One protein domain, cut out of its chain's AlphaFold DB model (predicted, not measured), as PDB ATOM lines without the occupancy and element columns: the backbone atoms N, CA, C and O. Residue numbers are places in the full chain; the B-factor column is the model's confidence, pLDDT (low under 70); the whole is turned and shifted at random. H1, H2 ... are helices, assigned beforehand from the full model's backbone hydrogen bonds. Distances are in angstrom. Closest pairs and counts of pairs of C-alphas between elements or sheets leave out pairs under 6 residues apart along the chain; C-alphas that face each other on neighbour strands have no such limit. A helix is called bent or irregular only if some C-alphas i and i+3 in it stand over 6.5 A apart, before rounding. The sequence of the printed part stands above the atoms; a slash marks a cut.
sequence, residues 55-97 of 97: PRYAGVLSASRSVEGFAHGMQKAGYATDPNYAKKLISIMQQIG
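What this domain is: This is residues 55 to 97 of the 97 residues of the protein "Mannosyl-glycoprotein endo-beta-N-acetylglucosamidase" of Burkholderia ambifaria IOP40-10 (UniProt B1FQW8). The longest helix, H3, is at one side of a flat row of three helices, with H2 in the middle and H1 at the other side. The chain folds back on itself twice, a slab one helix thick in which neighbouring helices run opposite ways. The printed part has 43 residues with three named helices, in the order H1, H2, H3, and no named strand, and its class is all helix. It is compact, with a radius of gyration of the C-alphas of 9.9 A, and its C-alphas span 30 by 23 by 10 A.

How they stand to each other: H3, residues 85 to 96, touches H2, residues 67 to 77, and the closest C-alphas are those of Ala 86 and Ala 71, 4.6 A apart. These two form a helical hairpin, running opposite ways at a shallow tilt of 31 degrees. H2 also touches H1, residues 55 to 63, with the C-alphas of Gly 73 and Val 60 closest at 4.5 A. H1 and H2 are a helical hairpin too, at a shallow tilt of 21 degrees, opposite ways. H1 and H3 are apart. In H2 and H3 every O i to N i+4 pair is within hydrogen-bond range; in H1 it is 3 of 5.

Where its parts are: H3 measures 17.0 A from C-alpha 85 at (204.822, 202.163, 173.783) to C-alpha 96 at (201.672, 192.963, 187.673). H2 measures 15.2 A from C-alpha 67 to C-alpha 77. H1 measures 13.9 A and begins with C-alpha 55 at (188.643, 197.437, 162.795); it is irregular, with C-alphas 56 and 59 7.4 A apart.

The domain as a whole: The two C-alphas farthest apart, those of Pro 55 and Gln 95, are 29.7 A apart. The printed part has no cut and ends at Gly 97, the chain's last residue. The link from H1 to H2 is tight, with 3 residues, and that from H2 to H3 is short, with 7. Mean pLDDT of the printed part is 85.1, and residues 95 to 97 are under 70.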
ATOM      1  N   PRO A  55     187.835 198.245 163.718       90.75
ATOM      2  CA  PRO A  55     188.643 197.437 162.795       90.75
ATOM      3  C   PRO A  55     190.148 197.709 162.870       90.75
ATOM      4  O   PRO A  55     190.959 196.818 162.627       90.75
ATOM      5  N   ARG A  56     190.531 198.923 163.288       90.75
ATOM      6  CA  ARG A  56     191.915 199.316 163.579       90.75
ATOM      7  C   ARG A  56     192.638 198.346 164.521       90.75
ATOM      8  O   ARG A  56     193.846 198.170 164.390       90.75
ATOM      9  N   TYR A  57     191.916 197.733 165.459       91.69
ATOM     10  CA  TYR A  57     192.467 196.811 166.452       91.69
ATOM     11  C   TYR A  57     192.239 195.331 166.124       91.69
ATOM     12  O   TYR A  57     192.660 194.479 166.904       91.69
ATOM     13  N   ALA A  58     191.661 194.984 164.968       90.00
ATOM     14  CA  ALA A  58     191.423 193.583 164.601       90.00
ATOM     15  C   ALA A  58     192.718 192.744 164.627       90.00
ATOM     16  O   ALA A  58     192.741 191.640 165.168       90.00
ATOM     17  N   GLY A  59     193.826 193.316 164.140       88.38
ATOM     18  CA  GLY A  59     195.147 192.679 164.189       88.38
ATOM     19  C   GLY A  59     195.702 192.492 165.609       88.38
ATOM     20  O   GLY A  59     196.481 191.572 165.852       88.38
ATOM     21  N   VAL A  60     195.280 193.329 166.564       90.12
ATOM     22  CA  VAL A  60     195.659 193.190 167.979       90.12
ATOM     23  C   VAL A  60     194.999 191.958 168.579       90.12
ATOM     24  O   VAL A  60     195.675 191.167 169.228       90.12
ATOM     25  N   LEU A  61     193.708 191.758 168.307       86.31
ATOM     26  CA  LEU A  61     192.954 190.602 168.800       86.31
ATOM     27  C   LEU A  61     193.492 189.283 168.234       86.31
ATOM     28  O   LEU A  61     193.536 188.282 168.940       86.31
ATOM     29  N   SER A  62     193.966 189.270 166.984       84.56
ATOM     30  CA  SER A  62     194.628 188.080 166.432       84.56
ATOM     31  C   SER A  62     195.994 187.794 167.068       84.56
ATOM     32  O   SER A  62     196.403 186.638 167.148       84.56
ATOM     33  N   ALA A  63     196.700 188.836 167.521       81.81
ATOM     34  CA  ALA A  63     198.046 188.746 168.088       81.81
ATOM     35  C   ALA A  63     198.060 188.620 169.623       81.81
ATOM     36  O   ALA A  63     199.123 188.436 170.211       81.81
ATOM     37  N   SER A  64     196.904 188.677 170.291       79.38
ATOM     38  CA  SER A  64     196.799 188.721 171.756       79.38
ATOM     39  C   SER A  64     197.025 187.375 172.456       79.38
ATOM     40  O   SER A  64     196.646 187.217 173.613       79.38
ATOM     41  N   ARG A  65     197.615 186.390 171.765       83.88
ATOM     42  CA  ARG A  65     197.997 185.092 172.351       83.88
ATOM     43  C   ARG A  65     199.250 185.187 173.230       83.88
ATOM     44  O   ARG A  65     199.507 184.270 174.000       83.88
ATOM     45  N   SER A  66     200.006 186.279 173.120       86.50
ATOM     46  CA  SER A  66     201.103 186.628 174.024       86.50
ATOM     47  C   SER A  66     201.048 188.109 174.402       86.50
ATOM     48  O   SER A  66     200.450 188.928 173.693       86.50
ATOM     49  N   VAL A  67     201.691 188.455 175.519       84.62
ATOM     50  CA  VAL A  67     201.817 189.837 176.009       84.62
ATOM     51  C   VAL A  67     202.555 190.706 174.989       84.62
ATOM     52  O   VAL A  67     202.125 191.819 174.686       84.62
ATOM     53  N   GLU A  68     203.625 190.181 174.396       88.06
ATOM     54  CA  GLU A  68     204.416 190.860 173.375       88.06
ATOM     55  C   GLU A  68     203.590 191.091 172.108       88.06
ATOM     56  O   GLU A  68     203.565 192.203 171.577       88.06
ATOM     57  N   GLY A  69     202.867 190.065 171.646       89.38
ATOM     58  CA  GLY A  69     202.003 190.156 170.471       89.38
ATOM     59  C   GLY A  69     200.903 191.198 170.657       89.38
ATOM     60  O   GLY A  69     200.675 192.030 169.774       89.38
ATOM     61  N   PHE A  70     200.293 191.232 171.845       90.00
ATOM     62  CA  PHE A  70     199.330 192.263 172.213       90.00
ATOM     63  C   PHE A  70     199.957 193.663 172.196       90.00
ATOM     64  O   PHE A  70     199.448 194.564 171.527       90.00
ATOM     65  N   ALA A  71     201.080 193.859 172.887       89.12
ATOM     66  CA  ALA A  71     201.703 195.170 173.031       89.12
ATOM     67  C   ALA A  71     202.208 195.743 171.699       89.12
ATOM     68  O   ALA A  71     201.961 196.914 171.385       89.12
ATOM     69  N   HIS A  72     202.857 194.917 170.876       91.50
ATOM     70  CA  HIS A  72     203.270 195.305 169.529       91.50
ATOM     71  C   HIS A  72     202.073 195.552 168.613       91.50
ATOM     72  O   HIS A  72     202.087 196.513 167.842       91.50
ATOM     73  N   GLY A  73     201.015 194.745 168.732       92.19
ATOM     74  CA  GLY A  73     199.752 194.973 168.039       92.19
ATOM     75  C   GLY A  73     199.172 196.349 168.361       92.19
ATOM     76  O   GLY A  73     198.845 197.107 167.449       92.19
ATOM     77  N   MET A  74     199.098 196.708 169.643       90.88
ATOM     78  CA  MET A  74     198.589 198.005 170.100       90.88
ATOM     79  C   MET A  74     199.417 199.179 169.562       90.88
ATOM     80  O   MET A  74     198.854 200.182 169.111       90.88
ATOM     81  N   GLN A  75     200.747 199.049 169.550       91.38
ATOM     82  CA  GLN A  75     201.627 200.060 168.962       91.38
ATOM     83  C   GLN A  75     201.433 200.176 167.446       91.38
ATOM     84  O   GLN A  75     201.281 201.285 166.942       91.38
ATOM     85  N   LYS A  76     201.374 199.054 166.717       91.50
ATOM     86  CA  LYS A  76     201.150 199.036 165.262       91.50
ATOM     87  C   LYS A  76     199.783 199.601 164.886       91.50
ATOM     88  O   LYS A  76     199.661 200.321 163.902       91.50
ATOM     89  N   ALA A  77     198.767 199.311 165.693       91.06
ATOM     90  CA  ALA A  77     197.455 199.913 165.553       91.06
ATOM     91  C   ALA A  77     197.506 201.423 165.823       91.06
ATOM     92  O   ALA A  77     196.620 202.133 165.374       91.06
ATOM     93  N   GLY A  78     198.534 201.954 166.491       88.50
ATOM     94  CA  GLY A  78     198.725 203.378 166.777       88.50
ATOM     95  C   GLY A  78     197.950 203.856 168.004       88.50
ATOM     96  O   GLY A  78     197.501 205.006 168.049       88.50
ATOM     97  N   TYR A  79     197.735 202.970 168.979       88.62
ATOM     98  CA  TYR A  79     197.072 203.317 170.235       88.62
ATOM     99  C   TYR A  79     197.763 204.495 170.947       88.62
ATOM    100  O   TYR A  79     197.097 205.383 171.476       88.62
ATOM    101  N   ALA A  80     199.097 204.536 170.890       86.12
ATOM    102  CA  ALA A  80     199.918 205.637 171.374       86.12
ATOM    103  C   ALA A  80     200.864 206.142 170.279       86.12
ATOM    104  O   ALA A  80     201.280 205.385 169.405       86.12
ATOM    105  N   THR A  81     201.232 207.422 170.357       87.00
ATOM    106  CA  THR A  81     202.249 208.032 169.480       87.00
ATOM    107  C   THR A  81     203.676 207.731 169.934       87.00
ATOM    108  O   THR A  81     204.620 207.975 169.194       87.00
ATOM    109  N   ASP A  82     203.848 207.262 171.171       86.06
ATOM    110  CA  ASP A  82     205.156 206.942 171.738       86.06
ATOM    111  C   ASP A  82     205.807 205.771 170.978       86.06
ATOM    112  O   ASP A  82     205.238 204.673 170.963       86.06
ATOM    113  N   PRO A  83     207.000 205.959 170.381       87.50
ATOM    114  CA  PRO A  83     207.683 204.898 169.641       87.50
ATOM    115  C   PRO A  83     208.088 203.705 170.519       87.50
ATOM    116  O   PRO A  83     208.333 202.618 169.997       87.50
ATOM    117  N   ASN A  84     208.142 203.881 171.842       89.00
ATOM    118  CA  ASN A  84     208.491 202.844 172.811       89.00
ATOM    119  C   ASN A  84     207.270 202.296 173.571       89.00
ATOM    120  O   ASN A  84     207.436 201.656 174.613       89.00
ATOM    121  N   TYR A  85     206.050 202.546 173.086       88.19
ATOM    122  CA  TYR A  85     204.822 202.163 173.783       88.19
ATOM    123  C   TYR A  85     204.750 200.666 174.108       88.19
ATOM    124  O   TYR A  85     204.500 200.307 175.256       88.19
ATOM    125  N   ALA A  86     205.018 199.793 173.133       87.94
ATOM    126  CA  ALA A  86     204.964 198.346 173.323       87.94
ATOM    127  C   ALA A  86     205.929 197.893 174.427       87.94
ATOM    128  O   ALA A  86     205.538 197.157 175.328       87.94
ATOM    129  N   LYS A  87     207.166 198.411 174.409       89.44
ATOM    130  CA  LYS A  87     208.188 198.111 175.421       89.44
ATOM    131  C   LYS A  87     207.735 198.522 176.824       89.44
ATOM    132  O   LYS A  87     207.888 197.753 177.768       89.44
ATOM    133  N   LYS A  88     207.153 199.718 176.961       85.19
ATOM    134  CA  LYS A  88     206.605 200.199 178.241       85.19
ATOM    135  C   LYS A  88     205.441 199.332 178.717       85.19
ATOM    136  O   LYS A  88     205.381 198.997 179.894       85.19
ATOM    137  N   LEU A  89     204.539 198.954 177.811       84.31
ATOM    138  CA  LEU A  89     203.374 198.136 178.142       84.31
ATOM    139  C   LEU A  89     203.774 196.731 178.608       84.31
ATOM    140  O   LEU A  89     203.276 196.286 179.639       84.31
ATOM    141  N   ILE A  90     204.708 196.077 177.908       85.75
ATOM    142  CA  ILE A  90     205.276 194.780 178.316       85.75
ATOM    143  C   ILE A  90     205.868 194.882 179.724       85.75
ATOM    144  O   ILE A  90     205.527 194.081 180.588       85.75
ATOM    145  N   SER A  91     206.690 195.909 179.978       83.56
ATOM    146  CA  SER A  91     207.321 196.114 181.288       83.56
ATOM    147  C   SER A  91     206.306 196.263 182.422       83.56
ATOM    148  O   SER A  91     206.553 195.766 183.514       83.56
ATOM    149  N   ILE A  92     205.179 196.943 182.189       79.56
ATOM    150  CA  ILE A  92     204.118 197.097 183.195       79.56
ATOM    151  C   ILE A  92     203.388 195.769 183.411       79.56
ATOM    152  O   ILE A  92     203.137 195.386 184.549       79.56
ATOM    153  N   MET A  93     203.057 195.051 182.334       76.62
ATOM    154  CA  MET A  93     202.364 193.761 182.420       76.62
ATOM    155  C   MET A  93     203.197 192.706 183.159       76.62
ATOM    156  O   MET A  93     202.635 191.924 183.915       76.62
ATOM    157  N   GLN A  94     204.523 192.728 183.007       77.81
ATOM    158  CA  GLN A  94     205.449 191.845 183.728       77.81
ATOM    159  C   GLN A  94     205.597 192.180 185.220       77.81
ATOM    160  O   GLN A  94     205.980 191.314 185.991       77.81
ATOM    161  N   GLN A  95     205.319 193.418 185.639       69.12
ATOM    162  CA  GLN A  95     205.376 193.830 187.051       69.12
ATOM    163  C   GLN A  95     204.090 193.519 187.826       69.12
ATOM    164  O   GLN A  95     204.086 193.575 189.052       69.12
ATOM    165  N   ILE A  96     202.994 193.266 187.109       59.03
ATOM    166  CA  ILE A  96     201.672 192.963 187.673       59.03
ATOM    167  C   ILE A  96     201.406 191.442 187.665       59.03
ATOM    168  O   ILE A  96     200.427 190.994 188.259       59.03
ATOM    169  N   GLY A  97     202.266 190.664 186.997       47.16
ATOM    170  CA  GLY A  97     202.218 189.200 186.933       47.16
ATOM    171  C   GLY A  97     202.962 188.511 188.067       47.16
ATOM    172  O   GLY A  97     203.928 189.107 188.592       47.16
TER     173      GLY A  97